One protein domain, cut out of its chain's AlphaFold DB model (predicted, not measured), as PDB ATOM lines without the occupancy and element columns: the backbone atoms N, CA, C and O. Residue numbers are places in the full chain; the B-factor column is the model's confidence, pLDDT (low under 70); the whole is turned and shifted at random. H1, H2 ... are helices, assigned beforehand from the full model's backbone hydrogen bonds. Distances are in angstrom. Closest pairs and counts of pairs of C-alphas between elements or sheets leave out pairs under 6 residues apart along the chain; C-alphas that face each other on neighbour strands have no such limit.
ATOM      1  N   VAL A   5     205.384 190.117 197.757       96.88
ATOM      2  CA  VAL A   5     206.567 190.422 196.934       96.88
ATOM      3  C   VAL A   5     207.258 189.127 196.513       96.88
ATOM      4  O   VAL A   5     207.535 188.936 195.335       96.88
ATOM      5  N   SER A   6     207.452 188.192 197.441       95.56
ATOM      6  CA  SER A   6     208.048 186.887 197.138       95.56
ATOM      7  C   SER A   6     207.217 186.104 196.113       95.56
ATOM      8  O   SER A   6     207.779 185.559 195.164       95.56
ATOM      9  N   TYR A   7     205.884 186.108 196.244       95.94
ATOM     10  CA  TYR A   7     204.993 185.472 195.265       95.94
ATOM     11  C   TYR A   7     205.050 186.139 193.889       95.94
ATOM     12  O   TYR A   7     205.084 185.434 192.882       95.94
ATOM     13  N   LEU A   8     205.101 187.473 193.837       96.94
ATOM     14  CA  LEU A   8     205.231 188.215 192.586       96.94
ATOM     15  C   LEU A   8     206.519 187.830 191.851       96.94
ATOM     16  O   LEU A   8     206.480 187.553 190.653       96.94
ATOM     17  N   PHE A   9     207.645 187.753 192.565       95.94
ATOM     18  CA  PHE A   9     208.903 187.320 191.962       95.94
ATOM     19  C   PHE A   9     208.844 185.866 191.489       95.94
ATOM     20  O   PHE A   9     209.275 185.594 190.376       95.94
ATOM     21  N   TRP A  10     208.293 184.931 192.270       95.75
ATOM     22  CA  TRP A  10     208.135 183.548 191.800       95.75
ATOM     23  C   TRP A  10     207.246 183.451 190.558       95.75
ATOM     24  O   TRP A  10     207.585 182.717 189.632       95.75
ATOM     25  N   GLY A  11     206.156 184.220 190.498       97.00
ATOM     26  CA  GLY A  11     205.312 184.320 189.306       97.00
ATOM     27  C   GLY A  11     206.081 184.853 188.096       97.00
ATOM     28  O   GLY A  11     206.008 184.268 187.018       97.00
ATOM     29  N   GLY A  12     206.883 185.904 188.284       97.38
ATOM     30  CA  GLY A  12     207.745 186.459 187.237       97.38
ATOM     31  C   GLY A  12     208.826 185.484 186.765       97.38
ATOM     32  O   GLY A  12     209.023 185.326 185.565       97.38
ATOM     33  N   LEU A  13     209.488 184.779 187.687       97.06
ATOM     34  CA  LEU A  13     210.486 183.753 187.365       97.06
ATOM     35  C   LEU A  13     209.868 182.580 186.605       97.06
ATOM     36  O   LEU A  13     210.477 182.073 185.667       97.06
ATOM     37  N   LYS A  14     208.647 182.180 186.975       97.50
ATOM     38  CA  LYS A  14     207.886 181.173 186.237       97.50
ATOM     39  C   LYS A  14     207.577 181.645 184.816       97.50
ATOM     40  O   LYS A  14     207.887 180.927 183.874       97.50
ATOM     41  N   GLY A  15     207.036 182.854 184.662       97.69
ATOM     42  CA  GLY A  15     206.744 183.423 183.344       97.69
ATOM     43  C   GLY A  15     207.997 183.576 182.476       97.69
ATOM     44  O   GLY A  15     207.956 183.299 181.283       97.69
ATOM     45  N   LEU A  16     209.136 183.940 183.073       96.81
ATOM     46  CA  LEU A  16     210.428 183.994 182.385       96.81
ATOM     47  C   LEU A  16     210.913 182.604 181.954       96.81
ATOM     48  O   LEU A  16     211.425 182.456 180.847       96.81
ATOM     49  N   ALA A  17     210.742 181.586 182.801       97.81
ATOM     50  CA  ALA A  17     211.078 180.210 182.454       97.81
ATOM     51  C   ALA A  17     210.236 179.713 181.268       97.81
ATOM     52  O   ALA A  17     210.786 179.133 180.336       97.81
ATOM     53  N   GLU A  18     208.930 179.994 181.271       97.94
ATOM     54  CA  GLU A  18     208.016 179.657 180.174       97.94
ATOM     55  C   GLU A  18     208.383 180.410 178.886       97.94
ATOM     56  O   GLU A  18     208.535 179.788 177.836       97.94
ATOM     57  N   LEU A  19     208.614 181.725 178.975       97.81
ATOM     58  CA  LEU A  19     208.988 182.573 177.839       97.81
ATOM     59  C   LEU A  19     210.277 182.100 177.153       97.81
ATOM     60  O   LEU A  19     210.384 182.153 175.930       97.81
ATOM     61  N   LEU A  20     211.257 181.650 177.938       97.25
ATOM     62  CA  LEU A  20     212.564 181.209 177.446       97.25
ATOM     63  C   LEU A  20     212.661 179.688 177.246       97.25
ATOM     64  O   LEU A  20     213.734 179.195 176.906       97.25
ATOM     65  N   SER A  21     211.572 178.939 177.462       97.62
ATOM     66  CA  SER A  21     211.555 177.465 177.415       97.62
ATOM     67  C   SER A  21     212.629 176.805 178.300       97.62
ATOM     68  O   SER A  21     213.234 175.797 177.934       97.62
ATOM     69  N   LEU A  22     212.887 177.384 179.476       97.44
ATOM     70  CA  LEU A  22     213.882 176.900 180.434       97.44
ATOM     71  C   LEU A  22     213.248 175.998 181.508       97.44
ATOM     72  O   LEU A  22     212.105 176.223 181.912       97.44
ATOM     73  N   PRO A  23     213.993 175.023 182.066       97.62
ATOM     74  CA  PRO A  23     213.515 174.234 183.196       97.62
ATOM     75  C   PRO A  23     213.267 175.114 184.427       97.62
ATOM     76  O   PRO A  23     214.199 175.722 184.963       97.62
ATOM     77  N   LEU A  24     212.022 175.137 184.918       96.44
ATOM     78  CA  LEU A  24     211.610 175.980 186.047       96.44
ATOM     79  C   LEU A  24     212.495 175.781 187.288       96.44
ATOM     80  O   LEU A  24     212.921 176.755 187.901       96.44
ATOM     81  N   ASN A  25     212.827 174.531 187.624       95.00
ATOM     82  CA  ASN A  25     213.672 174.214 188.780       95.00
ATOM     83  C   ASN A  25     215.038 174.912 188.693       95.00
ATOM     84  O   ASN A  25     215.482 175.527 189.661       95.00
ATOM     85  N   SER A  26     215.675 174.872 187.519       95.06
ATOM     86  CA  SER A  26     216.964 175.528 187.287       95.06
ATOM     87  C   SER A  26     216.847 177.040 187.438       95.06
ATOM     88  O   SER A  26     217.670 177.646 188.120       95.06
ATOM     89  N   VAL A  27     215.801 177.649 186.870       97.12
ATOM     90  CA  VAL A  27     215.556 179.097 186.985       97.12
ATOM     91  C   VAL A  27     215.381 179.509 188.447       97.12
ATOM     92  O   VAL A  27     215.981 180.492 188.878       97.12
ATOM     93  N   LEU A  28     214.623 178.745 189.235       95.62
ATOM     94  CA  LEU A  28     214.388 179.040 190.650       95.62
ATOM     95  C   LEU A  28     215.675 178.930 191.484       95.62
ATOM     96  O   LEU A  28     216.012 179.864 192.211       95.62
ATOM     97  N   HIS A  29     216.442 177.844 191.344       95.50
ATOM     98  CA  HIS A  29     217.699 177.679 192.083       95.50
ATOM     99  C   HIS A  29     218.773 178.695 191.667       95.50
ATOM    100  O   HIS A  29     219.450 179.263 192.525       95.50
ATOM    101  N   LEU A  30     218.911 178.976 190.369       96.25
ATOM    102  CA  LEU A  30     219.851 179.989 189.879       96.25
ATOM    103  C   LEU A  30     219.464 181.391 190.350       96.25
ATOM    104  O   LEU A  30     220.343 182.187 190.671       96.25
ATOM    105  N   SER A  31     218.167 181.681 190.463       96.62
ATOM    106  CA  SER A  31     217.690 182.956 191.001       96.62
ATOM    107  C   SER A  31     218.065 183.124 192.472       96.62
ATOM    108  O   SER A  31     218.531 184.199 192.850       96.62
ATOM    109  N   ASN A  32     217.951 182.077 193.297       97.12
ATOM    110  CA  ASN A  32     218.444 182.118 194.678       97.12
ATOM    111  C   ASN A  32     219.942 182.451 194.730       97.12
ATOM    112  O   ASN A  32     220.352 183.354 195.459       97.12
ATOM    113  N   VAL A  33     220.759 181.755 193.933       97.75
ATOM    114  CA  VAL A  33     222.207 182.006 193.864       97.75
ATOM    115  C   VAL A  33     222.489 183.439 193.402       97.75
ATOM    116  O   VAL A  33     223.300 184.133 194.013       97.75
ATOM    117  N   GLY A  34     221.778 183.919 192.381       97.75
ATOM    118  CA  GLY A  34     221.899 185.284 191.874       97.75
ATOM    119  C   GLY A  34     221.587 186.338 192.938       97.75
ATOM    120  O   GLY A  34     222.376 187.260 193.146       97.75
ATOM    121  N   VAL A  35     220.483 186.183 193.677       98.12
ATOM    122  CA  VAL A  35     220.135 187.109 194.768       98.12
ATOM    123  C   VAL A  35     221.126 187.006 195.932       98.12
ATOM    124  O   VAL A  35     221.445 188.024 196.542       98.12
ATOM    125  N   HIS A  36     221.694 185.830 196.217       98.31
ATOM    126  CA  HIS A  36     222.767 185.690 197.212       98.31
ATOM    127  C   HIS A  36     224.041 186.450 196.820       98.31
ATOM    128  O   HIS A  36     224.642 187.130 197.654       98.31
ATOM    129  N   ILE A  37     224.416 186.426 195.539       98.31
ATOM    130  CA  ILE A  37     225.535 187.227 195.023       98.31
ATOM    131  C   ILE A  37     225.240 188.724 195.188       98.31
ATOM    132  O   ILE A  37     226.084 189.459 195.707       98.31
ATOM    133  N   ILE A  38     224.031 189.175 194.828       98.38
ATOM    134  CA  ILE A  38     223.591 190.565 195.044       98.38
ATOM    135  C   ILE A  38     223.687 190.935 196.529       98.38
ATOM    136  O   ILE A  38     224.210 191.997 196.870       98.38
ATOM    137  N   ASN A  39     223.252 190.045 197.422       98.50
ATOM    138  CA  ASN A  39     223.379 190.235 198.862       98.50
ATOM    139  C   ASN A  39     224.839 190.391 199.297       98.50
ATOM    140  O   ASN A  39     225.133 191.301 200.065       98.50
ATOM    141  N   GLY A  40     225.773 189.594 198.774       98.25
ATOM    142  CA  GLY A  40     227.204 189.772 199.050       98.25
ATOM    143  C   GLY A  40     227.742 191.138 198.610       98.25
ATOM    144  O   GLY A  40     228.478 191.784 199.359       98.25
ATOM    145  N   LEU A  41     227.328 191.626 197.436       98.25
ATOM    146  CA  LEU A  41     227.693 192.962 196.944       98.25
ATOM    147  C   LEU A  41     227.110 194.083 197.820       98.25
ATOM    148  O   LEU A  41     227.779 195.087 198.088       98.25
ATOM    149  N   LEU A  42     225.877 193.912 198.301       98.38
ATOM    150  CA  LEU A  42     225.241 194.840 199.235       98.38
ATOM    151  C   LEU A  42     225.939 194.828 200.601       98.38
ATOM    152  O   LEU A  42     226.231 195.898 201.135       98.38
ATOM    153  N   VAL A  43     226.285 193.648 201.130       98.12
ATOM    154  CA  VAL A  43     227.072 193.502 202.366       98.12
ATOM    155  C   VAL A  43     228.406 194.233 202.227       98.12
ATOM    156  O   VAL A  43     228.732 195.055 203.081       98.12
ATOM    157  N   PHE A  44     229.140 194.028 201.128       97.88
ATOM    158  CA  PHE A  44     230.372 194.772 200.841       97.88
ATOM    159  C   PHE A  44     230.142 196.291 200.847       97.88
ATOM    160  O   PHE A  44     230.898 197.048 201.458       97.88
ATOM    161  N   THR A  45     229.073 196.746 200.190       96.44
ATOM    162  CA  THR A  45     228.760 198.171 200.022       96.44
ATOM    163  C   THR A  45     228.358 198.860 201.326       96.44
ATOM    164  O   THR A  45     228.664 200.040 201.516       96.44
ATOM    165  N   VAL A  46     227.697 198.148 202.237       96.44
ATOM    166  CA  VAL A  46     227.381 198.655 203.576       96.44
ATOM    167  C   VAL A  46     228.623 198.605 204.469       96.44
ATOM    168  O   VAL A  46     228.988 199.617 205.062       96.44
ATOM    169  N   LEU A  47     229.328 197.470 204.523       95.44
ATOM    170  CA  LEU A  47     230.463 197.282 205.433       95.44
ATOM    171  C   LEU A  47     231.660 198.182 205.121       95.44
ATOM    172  O   LEU A  47     232.333 198.620 206.053       95.44
ATOM    173  N   LYS A  48     231.910 198.526 203.850       95.50
ATOM    174  CA  LYS A  48     233.008 199.440 203.478       95.50
ATOM    175  C   LYS A  48     232.896 200.836 204.106       95.50
ATOM    176  O   LYS A  48     233.873 201.573 204.097       95.50
ATOM    177  N   GLN A  49     231.721 201.211 204.620       91.88
ATOM    178  CA  GLN A  49     231.514 202.479 205.329       91.88
ATOM    179  C   GLN A  49     232.050 202.442 206.767       91.88
ATOM    180  O   GLN A  49     232.332 203.489 207.336       91.88
ATOM    181  N   PHE A  50     232.199 201.244 207.342       92.44
ATOM    182  CA  PHE A  50     232.603 201.036 208.736       92.44
ATOM    183  C   PHE A  50     233.982 200.374 208.863       92.44
ATOM    184  O   PHE A  50     234.664 200.544 209.870       92.44
ATOM    185  N   VAL A  51     234.401 199.603 207.855       95.25
ATOM    186  CA  VAL A  51     235.646 198.827 207.877       95.25
ATOM    187  C   VAL A  51     236.698 199.486 206.989       95.25
ATOM    188  O   VAL A  51     236.586 199.479 205.766       95.25
ATOM    189  N   VAL A  52     237.759 200.008 207.610       93.94
ATOM    190  CA  VAL A  52     238.873 200.677 206.908       93.94
ATOM    191  C   VAL A  52     239.794 199.675 206.196       93.94
ATOM    192  O   VAL A  52     240.272 199.929 205.091       93.94
ATOM    193  N   ASN A  53     240.058 198.515 206.811       96.94
ATOM    194  CA  ASN A  53     240.971 197.515 206.254       96.94
ATOM    195  C   ASN A  53     240.303 196.724 205.111       96.94
ATOM    196  O   ASN A  53     239.389 195.930 205.337       96.94
ATOM    197  N   LYS A  54     240.814 196.900 203.885       96.00
ATOM    198  CA  LYS A  54     240.281 196.271 202.664       96.00
ATOM    199  C   LYS A  54     240.332 194.741 202.691       96.00
ATOM    200  O   LYS A  54     239.412 194.103 202.189       96.00
ATOM    201  N   TRP A  55     241.367 194.152 203.293       96.50
ATOM    202  CA  TRP A  55     241.490 192.699 203.421       96.50
ATOM    203  C   TRP A  55     240.479 192.138 204.412       96.50
ATOM    204  O   TRP A  55     239.823 191.148 204.110       96.50
ATOM    205  N   ALA A  56     240.294 192.801 205.555       96.44
ATOM    206  CA  ALA A  56     239.271 192.410 206.523       96.44
ATOM    207  C   ALA A  56     237.861 192.483 205.911       96.44
ATOM    208  O   ALA A  56     237.064 191.566 206.094       96.44
ATOM    209  N   LEU A  57     237.580 193.533 205.129       97.12
ATOM    210  CA  LEU A  57     236.329 193.673 204.384       97.12
ATOM    211  C   LEU A  57     236.142 192.541 203.361       97.12
ATOM    212  O   LEU A  57     235.088 191.910 203.341       97.12
ATOM    213  N   LEU A  58     237.157 192.270 202.533       96.81
ATOM    214  CA  LEU A  58     237.095 191.226 201.508       96.81
ATOM    215  C   LEU A  58     236.894 189.843 202.132       96.81
ATOM    216  O   LEU A  58     235.989 189.118 201.729       96.81
ATOM    217  N   ILE A  59     237.699 189.497 203.140       96.94
ATOM    218  CA  ILE A  59     237.598 188.218 203.850       96.94
ATOM    219  C   ILE A  59     236.225 188.090 204.511       96.94
ATOM    220  O   ILE A  59     235.609 187.038 204.402       96.94
ATOM    221  N   GLY A  60     235.705 189.150 205.137       96.31
ATOM    222  CA  GLY A  60     234.375 189.136 205.751       96.31
ATOM    223  C   GLY A  60     233.242 188.898 204.746       96.31
ATOM    224  O   GLY A  60     232.322 188.131 205.024       96.31
ATOM    225  N   VAL A  61     233.318 189.503 203.557       97.69
ATOM    226  CA  VAL A  61     232.315 189.317 202.492       97.69
ATOM    227  C   VAL A  61     232.426 187.934 201.854       97.69
ATOM    228  O   VAL A  61     231.406 187.281 201.647       97.69
ATOM    229  N   LEU A  62     233.644 187.460 201.578       97.31
ATOM    230  CA  LEU A  62     233.866 186.103 201.075       97.31
ATOM    231  C   LEU A  62     233.405 185.062 202.089       97.31
ATOM    232  O   LEU A  62     232.764 184.087 201.711       97.31
ATOM    233  N   PHE A  63     233.659 185.300 203.375       95.75
ATOM    234  CA  PHE A  63     233.127 184.476 204.444       95.75
ATOM    235  C   PHE A  63     231.595 184.467 204.391       95.75
ATOM    236  O   PHE A  63     231.007 183.397 204.322       95.75
ATOM    237  N   PHE A  64     230.930 185.625 204.332       96.50
ATOM    238  CA  PHE A  64     229.470 185.675 204.195       96.50
ATOM    239  C   PHE A  64     228.959 184.888 202.978       96.50
ATOM    240  O   PHE A  64     227.969 184.177 203.112       96.50
ATOM    241  N   LEU A  65     229.618 185.004 201.821       97.12
ATOM    242  CA  LEU A  65     229.191 184.365 200.575       97.12
ATOM    243  C   LEU A  65     229.394 182.847 200.574       97.12
ATOM    244  O   LEU A  65     228.532 182.129 200.073       97.12
ATOM    245  N   LEU A  66     230.525 182.381 201.107       96.44
ATOM    246  CA  LEU A  66     230.998 181.003 200.966       96.44
ATOM    247  C   LEU A  66     230.762 180.145 202.213       96.44
ATOM    248  O   LEU A  66     230.926 178.928 202.153       96.44
ATOM    249  N   HIS A  67     230.407 180.747 203.352       95.56
ATOM    250  CA  HIS A  67     230.249 179.990 204.586       95.56
ATOM    251  C   HIS A  67     229.075 178.994 204.488       95.56
ATOM    252  O   HIS A  67     227.966 179.403 204.127       95.56
ATOM    253  N   PRO A  68     229.251 177.714 204.889       94.62
ATOM    254  CA  PRO A  68     228.221 176.685 204.715       94.62
ATOM    255  C   PRO A  68     226.890 176.985 205.411       94.62
ATOM    256  O   PRO A  68     225.856 176.479 204.992       94.62
ATOM    257  N   ILE A  69     226.880 177.850 206.433       92.31
ATOM    258  CA  ILE A  69     225.640 178.283 207.106       92.31
ATOM    259  C   ILE A  69     224.623 178.925 206.146       92.31
ATOM    260  O   ILE A  69     223.435 178.940 206.446       92.31
ATOM    261  N   GLN A  70     225.064 179.425 204.986       93.88
ATOM    262  CA  GLN A  70     224.176 180.002 203.974       93.88
ATOM    263  C   GLN A  70     223.447 178.958 203.126       93.88
ATOM    264  O   GLN A  70     222.521 179.314 202.402       93.88
ATOM    265  N   VAL A  71     223.845 177.681 203.183       91.69
ATOM    266  CA  VAL A  71     223.294 176.632 202.309       91.69
ATOM    267  C   VAL A  71     221.779 176.530 202.453       91.69
ATOM    268  O   VAL A  71     221.098 176.402 201.443       91.69
ATOM    269  N   GLU A  72     221.230 176.660 203.660       88.25
ATOM    270  CA  GLU A  72     219.776 176.655 203.870       88.25
ATOM    271  C   GLU A  72     219.090 177.809 203.123       88.25
ATOM    272  O   GLU A  72     218.150 177.587 202.364       88.25
ATOM    273  N   ALA A  73     219.615 179.030 203.263       91.19
ATOM    274  CA  ALA A  73     219.046 180.219 202.635       91.19
ATOM    275  C   ALA A  73     219.140 180.194 201.099       91.19
ATOM    276  O   ALA A  73     218.274 180.755 200.428       91.19
ATOM    277  N   VAL A  74     220.181 179.566 200.540       94.19
ATOM    278  CA  VAL A  74     220.456 179.577 199.094       94.19
ATOM    279  C   VAL A  74     219.904 178.341 198.385       94.19
ATOM    280  O   VAL A  74     219.312 178.466 197.315       94.19
ATOM    281  N   ALA A  75     220.056 177.145 198.956       92.00
ATOM    282  CA  ALA A  75     219.667 175.902 198.290       92.00
ATOM    283  C   ALA A  75     218.144 175.706 198.254       92.00
ATOM    284  O   ALA A  75     217.621 175.143 197.293       92.00
ATOM    285  N   TRP A  76     217.420 176.179 199.271       91.50
ATOM    286  CA  TRP A  76     215.975 175.990 199.363       91.50
ATOM    287  C   TRP A  76     215.233 177.061 198.569       91.50
ATOM    288  O   TRP A  76     215.259 178.242 198.912       91.50
ATOM    289  N   VAL A  77     214.487 176.651 197.541       92.19
ATOM    290  CA  VAL A  77     213.669 177.569 196.724       92.19
ATOM    291  C   VAL A  77     212.702 178.386 197.590       92.19
ATOM    292  O   VAL A  77     212.518 179.580 197.364       92.19
ATOM    293  N   SER A  78     212.130 177.783 198.638       90.88
ATOM    294  CA  SER A  78     211.219 178.463 199.568       90.88
ATOM    295  C   SER A  78     211.881 179.581 200.380       90.88
ATOM    296  O   SER A  78     211.191 180.497 200.830       90.88
ATOM    297  N   GLU A  79     213.203 179.535 200.564       93.50
ATOM    298  CA  GLU A  79     213.964 180.540 201.313       93.50
ATOM    299  C   GLU A  79     214.344 181.763 200.468       93.50
ATOM    300  O   GLU A  79     214.879 182.739 200.995       93.50
ATOM    301  N   PHE A  80     213.932 181.803 199.198       95.56
ATOM    302  CA  PHE A  80     214.049 182.987 198.345       95.56
ATOM    303  C   PHE A  80     213.461 184.256 198.986       95.56
ATOM    304  O   PHE A  80     214.023 185.346 198.879       95.56
ATOM    305  N   ARG A  81     212.373 184.106 199.753       95.75
ATOM    306  CA  ARG A  81     211.773 185.180 200.563       95.75
ATOM    307  C   ARG A  81     212.761 185.823 201.547       95.75
ATOM    308  O   ARG A  81     212.699 187.030 201.770       95.75
ATOM    309  N   ASN A  82     213.680 185.042 202.124       95.75
ATOM    310  CA  ASN A  82     214.713 185.547 203.030       95.75
ATOM    311  C   ASN A  82     215.765 186.329 202.259       95.75
ATOM    312  O   ASN A  82     216.162 187.403 202.703       95.75
ATOM    313  N   LEU A  83     216.188 185.797 201.110       97.81
ATOM    314  CA  LEU A  83     217.178 186.434 200.249       97.81
ATOM    315  C   LEU A  83     216.687 187.805 199.767       97.81
ATOM    316  O   LEU A  83     217.434 188.777 199.866       97.81
ATOM    317  N   LEU A  84     215.423 187.901 199.336       98.12
ATOM    318  CA  LEU A  84     214.789 189.166 198.950       98.12
ATOM    319  C   LEU A  84     214.646 190.129 200.131       98.12
ATOM    320  O   LEU A  84     215.023 191.296 200.027       98.12
ATOM    321  N   ALA A  85     214.135 189.655 201.271       98.38
ATOM    322  CA  ALA A  85     213.975 190.491 202.457       98.38
ATOM    323  C   ALA A  85     215.315 191.073 202.933       98.38
ATOM    324  O   ALA A  85     215.377 192.242 203.321       98.38
ATOM    325  N   PHE A  86     216.388 190.281 202.865       98.19
ATOM    326  CA  PHE A  86     217.742 190.718 203.184       98.19
ATOM    327  C   PHE A  86     218.271 191.734 202.160       98.19
ATOM    328  O   PHE A  86     218.753 192.791 202.567       98.19
ATOM    329  N   ALA A  87     218.080 191.493 200.857       98.56
ATOM    330  CA  ALA A  87     218.489 192.411 199.790       98.56
ATOM    331  C   ALA A  87     217.819 193.782 199.915       98.56
ATOM    332  O   ALA A  87     218.485 194.823 199.891       98.56
ATOM    333  N   PHE A  88     216.500 193.798 200.104       98.69
ATOM    334  CA  PHE A  88     215.742 195.033 200.268       98.69
ATOM    335  C   PHE A  88     216.090 195.751 201.575       98.69
ATOM    336  O   PHE A  88     216.215 196.974 201.578       98.69
ATOM    337  N   SER A  89     216.338 195.011 202.659       98.56
ATOM    338  CA  SER A  89     216.752 195.585 203.945       98.56
ATOM    339  C   SER A  89     218.146 196.219 203.879       98.56
ATOM    340  O   SER A  89     218.329 197.339 204.355       98.56
ATOM    341  N   LEU A  90     219.123 195.559 203.246       98.38
ATOM    342  CA  LEU A  90     220.456 196.130 203.026       98.38
ATOM    343  C   LEU A  90     220.421 197.320 202.068       98.38
ATOM    344  O   LEU A  90     221.130 198.297 202.291       98.38
ATOM    345  N   SER A  91     219.584 197.269 201.033       98.44
ATOM    346  CA  SER A  91     219.398 198.390 200.107       98.44
ATOM    347  C   SER A  91     218.771 199.596 200.811       98.44
ATOM    348  O   SER A  91     219.258 200.717 200.661       98.44
ATOM    349  N   ALA A  92     217.737 199.374 201.632       98.25
ATOM    350  CA  ALA A  92     217.122 200.409 202.460       98.25
ATOM    351  C   ALA A  92     218.144 201.031 203.418       98.25
ATOM    352  O   ALA A  92     218.259 202.255 203.489       98.25
ATOM    353  N   LEU A  93     218.933 200.192 204.099       97.25
ATOM    354  CA  LEU A  93     219.998 200.636 204.990       97.25
ATOM    355  C   LEU A  93     221.070 201.431 204.237       97.25
ATOM    356  O   LEU A  93     221.453 202.507 204.677       97.25
ATOM    357  N   TYR A  94     221.533 200.952 203.087       97.12
ATOM    358  CA  TYR A  94     222.527 201.652 202.277       97.12
ATOM    359  C   TYR A  94     222.050 203.049 201.862       97.12
ATOM    360  O   TYR A  94     222.772 204.031 202.045       97.12
ATOM    361  N   VAL A  95     220.820 203.152 201.342       96.44
ATOM    362  CA  VAL A  95     220.225 204.438 200.952       96.44
ATOM    363  C   VAL A  95     220.084 205.361 202.161       96.44
ATOM    364  O   VAL A  95     220.361 206.553 202.044       96.44
ATOM    365  N   TYR A  96     219.692 204.816 203.314       94.94
ATOM    366  CA  TYR A  96     219.618 205.559 204.568       94.94
ATOM    367  C   TYR A  96     220.985 206.135 204.977       94.94
ATOM    368  O   TYR A  96     221.104 207.333 205.229       94.94
ATOM    369  N   LEU A  97     222.031 205.304 204.980       93.75
ATOM    370  CA  LEU A  97     223.380 205.698 205.398       93.75
ATOM    371  C   LEU A  97     224.021 206.735 204.466       93.75
ATOM    372  O   LEU A  97     224.852 207.524 204.908       93.75
ATOM    373  N   LYS A  98     223.616 206.786 203.189       93.00
ATOM    374  CA  LYS A  98     224.107 207.791 202.231       93.00
ATOM    375  C   LYS A  98     223.729 209.222 202.632       93.00
ATOM    376  O   LYS A  98     224.453 210.156 202.299       93.00
ATOM    377  N   ASN A  99     222.588 209.409 203.298       88.38
ATOM    378  CA  ASN A  99     222.182 210.708 203.823       88.38
ATOM    379  C   ASN A  99     221.284 210.545 205.053       88.38
ATOM    380  O   ASN A  99     220.061 210.584 204.966       88.38
ATOM    381  N   GLN A 100     221.915 210.449 206.215       84.94
ATOM    382  CA  GLN A 100     221.265 210.321 207.513       84.94
ATOM    383  C   GLN A 100     220.520 211.590 207.954       84.94
ATOM    384  O   GLN A 100     219.720 211.543 208.889       84.94
ATOM    385  N   THR A 101     220.801 212.752 207.347       82.00
ATOM    386  CA  THR A 101     220.199 214.036 207.756       82.00
ATOM    387  C   THR A 101     218.803 214.234 207.179       82.00
ATOM    388  O   THR A 101     217.930 214.735 207.885       82.00
ATOM    389  N   ARG A 102     218.575 213.791 205.937       86.50
ATOM    390  CA  ARG A 102     217.289 213.903 205.240       86.50
ATOM    391  C   ARG A 102     216.555 212.569 205.247       86.50
ATOM    392  O   ARG A 102     217.153 211.518 205.053       86.50
ATOM    393  N   PHE A 103     215.241 212.617 205.433       89.56
ATOM    394  CA  PHE A 103     214.414 211.425 205.297       89.56
ATOM    395  C   PHE A 103     214.411 210.933 203.841       89.56
ATOM    396  O   PHE A 103     214.325 211.736 202.913       89.56
ATOM    397  N   SER A 104     214.495 209.614 203.641       93.81
ATOM    398  CA  SER A 104     214.509 209.000 202.312       93.81
ATOM    399  C   SER A 104     213.275 208.132 202.095       93.81
ATOM    400  O   SER A 104     213.157 207.041 202.657       93.81
ATOM    401  N   TYR A 105     212.384 208.585 201.210       95.75
ATOM    402  CA  TYR A 105     211.227 207.801 200.763       95.75
ATOM    403  C   TYR A 105     211.640 206.524 200.028       95.75
ATOM    404  O   TYR A 105     210.954 205.513 200.125       95.75
ATOM    405  N   VAL A 106     212.794 206.534 199.353       97.38
ATOM    406  CA  VAL A 106     213.346 205.339 198.699       97.38
ATOM    407  C   VAL A 106     213.742 204.292 199.740       97.38
ATOM    408  O   VAL A 106     213.421 203.119 199.574       97.38
ATOM    409  N   ALA A 107     214.380 204.700 200.843       97.38
ATOM    410  CA  ALA A 107     214.704 203.778 201.934       97.38
ATOM    411  C   ALA A 107     213.435 203.204 202.585       97.38
ATOM    412  O   ALA A 107     213.382 202.011 202.875       97.38
ATOM    413  N   LEU A 108     212.400 204.033 202.766       97.62
ATOM    414  CA  LEU A 108     211.107 203.587 203.286       97.62
ATOM    415  C   LEU A 108     210.431 202.574 202.350       97.62
ATOM    416  O   LEU A 108     209.977 201.532 202.810       97.62
ATOM    417  N   LEU A 109     210.406 202.846 201.041       98.38
ATOM    418  CA  LEU A 109     209.845 201.941 200.037       98.38
ATOM    419  C   LEU A 109     210.580 200.595 200.023       98.38
ATOM    420  O   LEU A 109     209.946 199.544 200.049       98.38
ATOM    421  N   LEU A 110     211.914 200.618 200.033       98.56
ATOM    422  CA  LEU A 110     212.729 199.403 200.105       98.56
ATOM    423  C   LEU A 110     212.459 198.624 201.400       98.56
ATOM    424  O   LEU A 110     212.354 197.403 201.365       98.56
ATOM    425  N   PHE A 111     212.266 199.307 202.531       98.50
ATOM    426  CA  PHE A 111     211.860 198.652 203.773       98.50
ATOM    427  C   PHE A 111     210.477 197.991 203.665       98.50
ATOM    428  O   PHE A 111     210.323 196.845 204.080       98.50
ATOM    429  N   VAL A 112     209.490 198.657 203.056       98.12
ATOM    430  CA  VAL A 112     208.168 198.056 202.795       98.12
ATOM    431  C   VAL A 112     208.313 196.790 201.951       98.12
ATOM    432  O   VAL A 112     207.766 195.751 202.315       98.12
ATOM    433  N   LEU A 113     209.102 196.834 200.873       98.44
ATOM    434  CA  LEU A 113     209.371 195.657 200.039       98.44
ATOM    435  C   LEU A 113     210.062 194.534 200.821       98.44
ATOM    436  O   LEU A 113     209.729 193.363 200.628       98.44
ATOM    437  N   ALA A 114     210.972 194.867 201.741       98.38
ATOM    438  CA  ALA A 114     211.615 193.883 202.605       98.38
ATOM    439  C   ALA A 114     210.601 193.170 203.508       98.38
ATOM    440  O   ALA A 114     210.583 191.941 203.573       98.38
ATOM    441  N   VAL A 115     209.723 193.933 204.163       97.62
ATOM    442  CA  VAL A 115     208.717 193.395 205.085       97.62
ATOM    443  C   VAL A 115     207.633 192.603 204.349       97.62
ATOM    444  O   VAL A 115     207.206 191.555 204.832       97.62
ATOM    445  N   LEU A 116     207.250 193.034 203.144       96.75
ATOM    446  CA  LEU A 116     206.343 192.292 202.263       96.75
ATOM    447  C   LEU A 116     207.000 191.072 201.591       96.75
ATOM    448  O   LEU A 116     206.291 190.208 201.073       96.75
ATOM    449  N   SER A 117     208.333 190.977 201.594       97.38
ATOM    450  CA  SER A 117     209.054 189.752 201.216       97.38
ATOM    451  C   SER A 117     209.089 188.769 202.385       97.38
ATOM    452  O   SER A 117     208.817 187.580 202.200       97.38
ATOM    453  N   LYS A 118     209.376 189.267 203.597       95.69
ATOM    454  CA  LYS A 118     209.330 188.502 204.845       95.69
ATOM    455  C   LYS A 118     209.038 189.412 206.053       95.69
ATOM    456  O   LYS A 118     209.851 190.290 206.349       95.69
ATOM    457  N   PRO A 119     207.984 189.135 206.848       94.06
ATOM    458  CA  PRO A 119     207.632 189.943 208.019       94.06
ATOM    459  C   PRO A 119     208.750 190.100 209.054       94.06
ATOM    460  O   PRO A 119     208.788 191.102 209.755       94.06
ATOM    461  N   SER A 120     209.706 189.168 209.145       93.12
ATOM    462  CA  SER A 120     210.841 189.289 210.074       93.12
ATOM    463  C   SER A 120     211.791 190.454 209.752       93.12
ATOM    464  O   SER A 120     212.636 190.783 210.579       93.12
ATOM    465  N   ALA A 121     211.671 191.099 208.585       96.88
ATOM    466  CA  ALA A 121     212.455 192.286 208.234       96.88
ATOM    467  C   ALA A 121     212.128 193.521 209.101       96.88
ATOM    468  O   ALA A 121     212.883 194.491 209.080       96.88
ATOM    469  N   VAL A 122     211.073 193.469 209.928       96.88
ATOM    470  CA  VAL A 122     210.720 194.501 210.927       96.88
ATOM    471  C   VAL A 122     211.830 194.824 211.938       96.88
ATOM    472  O   VAL A 122     211.704 195.772 212.704       96.88
ATOM    473  N   VAL A 123     212.928 194.066 211.950       95.94
ATOM    474  CA  VAL A 123     214.124 194.359 212.754       95.94
ATOM    475  C   VAL A 123     214.914 195.561 212.209       95.94
ATOM    476  O   VAL A 123     215.622 196.220 212.969       95.94
ATOM    477  N   LEU A 124     214.794 195.903 210.918       96.88
ATOM    478  CA  LEU A 124     215.589 196.973 210.295       96.88
ATOM    479  C   LEU A 124     215.522 198.335 211.022       96.88
ATOM    480  O   LEU A 124     216.574 198.951 211.199       96.88
ATOM    481  N   PRO A 125     214.360 198.831 211.487       95.94
ATOM    482  CA  PRO A 125     214.290 200.136 212.142       95.94
ATOM    483  C   PRO A 125     215.051 200.159 213.466       95.94
ATOM    484  O   PRO A 125     215.627 201.186 213.809       95.94
ATOM    485  N   LEU A 126     215.138 199.023 214.169       96.12
ATOM    486  CA  LEU A 126     215.979 198.884 215.358       96.12
ATOM    487  C   LEU A 126     217.473 198.967 215.003       96.12
ATOM    488  O   LEU A 126     218.242 199.589 215.736       96.12
ATOM    489  N   ILE A 127     217.886 198.394 213.869       95.69
ATOM    490  CA  ILE A 127     219.264 198.506 213.362       95.69
ATOM    491  C   ILE A 127     219.588 199.969 213.034       95.69
ATOM    492  O   ILE A 127     220.600 200.487 213.504       95.69
ATOM    493  N   ILE A 128     218.710 200.655 212.292       94.62
ATOM    494  CA  ILE A 128     218.854 202.086 211.973       94.62
ATOM    495  C   ILE A 128     218.934 202.915 213.258       94.62
ATOM    496  O   ILE A 128     219.844 203.727 213.413       94.62
ATOM    497  N   PHE A 129     218.027 202.668 214.206       95.00
ATOM    498  CA  PHE A 129     218.008 203.355 215.494       95.00
ATOM    499  C   PHE A 129     219.327 203.160 216.253       95.00
ATOM    500  O   PHE A 129     219.893 204.117 216.779       95.00
ATOM    501  N   THR A 130     219.858 201.938 216.268       95.44
ATOM    502  CA  THR A 130     221.129 201.612 216.929       95.44
ATOM    503  C   THR A 130     222.302 202.346 216.275       95.44
ATOM    504  O   THR A 130     223.099 202.966 216.976       95.44
ATOM    505  N   ILE A 131     222.392 202.338 214.942       94.38
ATOM    506  CA  ILE A 131     223.460 203.036 214.207       94.38
ATOM    507  C   ILE A 131     223.375 204.551 214.438       94.38
ATOM    508  O   ILE A 131     224.384 205.187 214.728       94.38
ATOM    509  N   ASN A 132     222.181 205.137 214.386       94.69
ATOM    510  CA  ASN A 132     221.997 206.567 214.639       94.69
ATOM    511  C   ASN A 132     222.478 206.993 216.016       94.69
ATOM    512  O   ASN A 132     223.130 208.026 216.141       94.69
ATOM    513  N   TYR A 133     222.156 206.199 217.035       95.25
ATOM    514  CA  TYR A 133     222.520 206.512 218.406       95.25
ATOM    515  C   TYR A 133     224.021 206.320 218.653       95.25
ATOM    516  O   TYR A 133     224.687 207.236 219.126       95.25
ATOM    517  N   PHE A 134     224.574 205.154 218.305       94.75
ATOM    518  CA  PHE A 134     225.956 204.810 218.656       94.75
ATOM    519  C   PHE A 134     227.007 205.322 217.671       94.75
ATOM    520  O   PHE A 134     228.128 205.597 218.089       94.75
ATOM    521  N   TYR A 135     226.679 205.419 216.382       92.38
ATOM    522  CA  TYR A 135     227.638 205.808 215.345       92.38
ATOM    523  C   TYR A 135     227.497 207.279 214.949       92.38
ATOM    524  O   TYR A 135     228.490 207.997 214.904       92.38
ATOM    525  N   TYR A 136     226.270 207.749 214.696       91.38
ATOM    526  CA  TYR A 136     226.030 209.143 214.293       91.38
ATOM    527  C   TYR A 136     225.741 210.101 215.458       91.38
ATOM    528  O   TYR A 136     225.641 211.305 215.229       91.38
ATOM    529  N   GLY A 137     225.608 209.599 216.689       92.94
ATOM    530  CA  GLY A 137     225.427 210.423 217.889       92.94
ATOM    531  C   GLY A 137     224.101 211.184 217.950       92.94
ATOM    532  O   GLY A 137     224.030 212.241 218.574       92.94
ATOM    533  N   PHE A 138     223.048 210.699 217.288       94.00
ATOM    534  CA  PHE A 138     221.740 211.355 217.330       94.00
ATOM    535  C   PHE A 138     221.134 211.269 218.733       94.00
ATOM    536  O   PHE A 138     221.191 210.222 219.384       94.00
ATOM    537  N   SER A 139     220.479 212.350 219.169       95.50
ATOM    538  CA  SER A 139     219.687 212.327 220.398       95.50
ATOM    539  C   SER A 139     218.545 211.306 220.283       95.50
ATOM    540  O   SER A 139     218.068 211.007 219.185       95.50
ATOM    541  N   LEU A 140     218.058 210.782 221.416       95.19
ATOM    542  CA  LEU A 140     216.929 209.837 221.413       95.19
ATOM    543  C   LEU A 140     215.692 210.419 220.712       95.19
ATOM    544  O   LEU A 140     214.996 209.698 219.999       95.19
ATOM    545  N   LYS A 141     215.453 211.727 220.870       95.50
ATOM    546  CA  LYS A 141     214.343 212.440 220.235       95.50
ATOM    547  C   LYS A 141     214.493 212.468 218.712       95.50
ATOM    548  O   LYS A 141     213.574 212.053 218.010       95.50
ATOM    549  N   ASP A 142     215.646 212.902 218.204       92.25
ATOM    550  CA  ASP A 142     215.884 213.005 216.755       92.25
ATOM    551  C   ASP A 142     215.874 211.633 216.084       92.25
ATOM    552  O   ASP A 142     215.364 211.463 214.974       92.25
ATOM    553  N   ASN A 143     216.410 210.634 216.783       94.31
ATOM    554  CA  ASN A 143     216.421 209.260 216.323       94.31
ATOM    555  C   ASN A 143     214.999 208.686 216.228       94.31
ATOM    556  O   ASN A 143     214.645 208.091 215.211       94.31
ATOM    557  N   PHE A 144     214.158 208.931 217.239       94.88
ATOM    558  CA  PHE A 144     212.759 208.506 217.220       94.88
ATOM    559  C   PHE A 144     211.978 209.173 216.086       94.88
ATOM    560  O   PHE A 144     211.299 208.482 215.335       94.88
ATOM    561  N   ILE A 145     212.131 210.489 215.900       92.88
ATOM    562  CA  ILE A 145     211.465 211.231 214.815       92.88
ATOM    563  C   ILE A 145     211.847 210.655 213.446       92.88
ATOM    564  O   ILE A 145     210.978 210.436 212.602       92.88
ATOM    565  N   LYS A 146     213.131 210.354 213.222       90.75
ATOM    566  CA  LYS A 146     213.598 209.774 211.952       90.75
ATOM    567  C   LYS A 146     213.158 208.327 211.746       90.75
ATOM    568  O   LYS A 146     212.877 207.936 210.614       90.75
ATOM    569  N   ALA A 147     213.107 207.534 212.813       92.62
ATOM    570  CA  ALA A 147     212.666 206.145 212.754       92.62
ATOM    571  C   ALA A 147     211.135 206.014 212.670       92.62
ATOM    572  O   ALA A 147     210.648 204.975 212.227       92.62
ATOM    573  N   LEU A 148     210.380 207.050 213.051       94.62
ATOM    574  CA  LEU A 148     208.926 207.005 213.206       94.62
ATOM    575  C   LEU A 148     208.186 206.424 211.985       94.62
ATOM    576  O   LEU A 148     207.389 205.509 212.190       94.62
ATOM    577  N   PRO A 149     208.462 206.826 210.726       95.50
ATOM    578  CA  PRO A 149     207.764 206.247 209.574       95.50
ATOM    579  C   PRO A 149     208.006 204.738 209.421       95.50
ATOM    580  O   PRO A 149     207.089 203.981 209.108       95.50
ATOM    581  N   PHE A 150     209.226 204.279 209.704       96.56
ATOM    582  CA  PHE A 150     209.570 202.859 209.684       96.56
ATOM    583  C   PHE A 150     208.919 202.094 210.850       96.56
ATOM    584  O   PHE A 150     208.484 200.951 210.689       96.56
ATOM    585  N   LEU A 151     208.831 202.724 212.026       96.56
ATOM    586  CA  LEU A 151     208.196 202.158 213.218       96.56
ATOM    587  C   LEU A 151     206.681 202.018 213.051       96.56
ATOM    588  O   LEU A 151     206.130 201.014 213.489       96.56
ATOM    589  N   ILE A 152     206.015 202.961 212.378       97.44
ATOM    590  CA  ILE A 152     204.579 202.868 212.071       97.44
ATOM    591  C   ILE A 152     204.298 201.638 211.200       97.44
ATOM    592  O   ILE A 152     203.427 200.835 211.528       97.44
ATOM    593  N   ILE A 153     205.077 201.442 210.131       96.88
ATOM    594  CA  ILE A 153     204.959 200.260 209.261       96.88
ATOM    595  C   ILE A 153     205.257 198.979 210.048       96.88
ATOM    596  O   ILE A 153     204.546 197.986 209.914       96.88
ATOM    597  N   THR A 154     206.282 199.004 210.903       96.38
ATOM    598  CA  THR A 154     206.627 197.874 211.777       96.38
ATOM    599  C   THR A 154     205.470 197.504 212.690       96.38
ATOM    600  O   THR A 154     205.080 196.341 212.734       96.38
ATOM    601  N   LEU A 155     204.894 198.485 213.385       96.75
ATOM    602  CA  LEU A 155     203.770 198.276 214.287       96.75
ATOM    603  C   LEU A 155     202.567 197.710 213.531       96.75
ATOM    604  O   LEU A 155     201.988 196.725 213.975       96.75
ATOM    605  N   PHE A 156     202.239 198.273 212.367       95.44
ATOM    606  CA  PHE A 156     201.158 197.776 211.521       95.44
ATOM    607  C   PHE A 156     201.353 196.300 211.140       95.44
ATOM    608  O   PHE A 156     200.439 195.489 211.289       95.44
ATOM    609  N   ILE A 157     202.556 195.919 210.703       94.31
ATOM    610  CA  ILE A 157     202.860 194.536 210.314       94.31
ATOM    611  C   ILE A 157     202.864 193.594 211.521       94.31
ATOM    612  O   ILE A 157     202.352 192.480 211.425       94.31
ATOM    613  N   VAL A 158     203.398 194.023 212.667       92.81
ATOM    614  CA  VAL A 158     203.394 193.224 213.902       92.81
ATOM    615  C   VAL A 158     201.965 192.988 214.386       92.81
ATOM    616  O   VAL A 158     201.610 191.847 214.666       92.81
ATOM    617  N   VAL A 159     201.132 194.033 214.428       93.69
ATOM    618  CA  VAL A 159     199.727 193.940 214.856       93.69
ATOM    619  C   VAL A 159     198.931 193.046 213.912       93.69
ATOM    620  O   VAL A 159     198.284 192.112 214.370       93.69
ATOM    621  N   THR A 160     199.006 193.267 212.598       91.00
ATOM    622  CA  THR A 160     198.287 192.425 211.625       91.00
ATOM    623  C   THR A 160     198.734 190.967 211.693       91.00
ATOM    624  O   THR A 160     197.899 190.066 211.708       91.00
ATOM    625  N   THR A 161     200.040 190.718 211.806       88.00
ATOM    626  CA  THR A 161     200.585 189.363 211.955       88.00
ATOM    627  C   THR A 161     200.100 188.704 213.246       88.00
ATOM    628  O   THR A 161     199.728 187.533 213.216       88.00
ATOM    629  N   TYR A 162     200.064 189.450 214.354       86.94
ATOM    630  CA  TYR A 162     199.543 188.978 215.634       86.94
ATOM    631  C   TYR A 162     198.058 188.623 215.543       86.94
ATOM    632  O   TYR A 162     197.697 187.512 215.909       86.94
ATOM    633  N   LEU A 163     197.225 189.513 214.992       89.06
ATOM    634  CA  LEU A 163     195.783 189.296 214.840       89.06
ATOM    635  C   LEU A 163     195.466 188.093 213.945       89.06
ATOM    636  O   LEU A 163     194.557 187.323 214.231       89.06
ATOM    637  N   ILE A 164     196.226 187.909 212.861       85.25
ATOM    638  CA  ILE A 164     196.057 186.745 211.988       85.25
ATOM    639  C   ILE A 164     196.438 185.471 212.743       85.25
ATOM    640  O   ILE A 164     195.677 184.515 212.709       85.25
ATOM    641  N   GLN A 165     197.582 185.442 213.434       80.50
ATOM    642  CA  GLN A 165     198.042 184.244 214.147       80.50
ATOM    643  C   GLN A 165     197.178 183.905 215.366       80.50
ATOM    644  O   GLN A 165     196.934 182.729 215.621       80.50
ATOM    645  N   SER A 166     196.668 184.907 216.087       77.81
ATOM    646  CA  SER A 166     195.794 184.692 217.243       77.81
ATOM    647  C   SER A 166     194.475 184.022 216.870       77.81
ATOM    648  O   SER A 166     193.893 183.355 217.710       77.81
ATOM    649  N   ASN A 167     194.021 184.155 215.621       70.50
ATOM    650  CA  ASN A 167     192.772 183.551 215.155       70.50
ATOM    651  C   ASN A 167     192.910 182.063 214.777       70.50
ATOM    652  O   ASN A 167     191.899 181.396 214.593       70.50
ATOM    653  N   TYR A 168     194.134 181.530 214.665       67.50
ATOM    654  CA  TYR A 168     194.404 180.103 214.401       67.50
ATOM    655  C   TYR A 168     194.816 179.335 215.679       67.50
ATOM    656  O   TYR A 168     195.379 178.243 215.603       67.50
TER     657      TYR A 168
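This is residues 5 to 168 of the 331 residues of an uncharacterized protein of uncultured SUP05 cluster bacterium (UniProt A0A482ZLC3). The longest helix, H8, runs along one edge of a flat slab of helices with H5 at its middle; H5, H6, H7 and H8 form an up-and-down bundle, each running against the one before it. On the other side of H5 lies the helical hairpin of H2 and H3, with H3 at the far edge; H1 makes a corner with H2, and short H4 turns the chain from H3 into H5. Residues 162 to 168 stick out. The printed part has 164 residues with eight named helices, H1 to H8 in order, and no named strand: all helix, compact, with a radius of gyration of the C-alphas of 17.6 A and spans of 55 by 50 by 27 A.

H8, residues 140 to 166, touches H7, residues 119 to 134, at a shallow tilt of 18 degrees, opposite ways, closest at the C-alphas of Val 122 and Thr 154, 5.4 A. With residues 149 to 157 alone H8 touches H6, residues 105 to 117, closest at the C-alphas of Leu 108 and Phe 150, 6.6 A. The hub is H5, residues 77 to 98, touching five helices. H5 and H6 form a hairpin at a shallow tilt of 16 degrees, closest at the C-alphas of Ala 85 and Ala 114, 4.1 A. H2, residues 24 to 47, touches H5 at a shallow tilt of 26 degrees, the same way, closest at the C-alphas of Asn 39 and Ala 87, 5.4 A. H3, residues 54 to 66, forms a hairpin with H2, closest at the C-alphas of Gly 40 and Leu 65, 6.0 A. H4, residues 68 to 75, touches H5 only at the corner, closest at the C-alphas of Ala 73 and Glu 79, 5.3 A. H1, residues 5 to 19, touches H2 at a steep tilt of 50 degrees, closest at the C-alphas of Ala 17 and Leu 24, 5.6 A. H5 and H8 are apart. Every O i to N i+4 pair is within hydrogen-bond range in H1, H2, H3 and H6; the others have 2 of 4 in H4, 16 of 18 in H5, 8 of 12 in H7 and 21 of 23 in H8.

H8 is 33.1 A long, with a kink of 61 degrees near residue 147, and its C-alpha 166 is at (195.794, 184.692, 217.243). H2 measures 34.4 A, H5 32.4 A and H7 25.9 A. H1 begins at C-alpha 5, (206.567, 190.422, 196.934).

The C-alphas farthest apart, those of Ser 21 and Ser 139, are 55.9 A apart. The printed part has no cut and no long link. Its mean pLDDT is 94.9, and residue 168 alone is under 70.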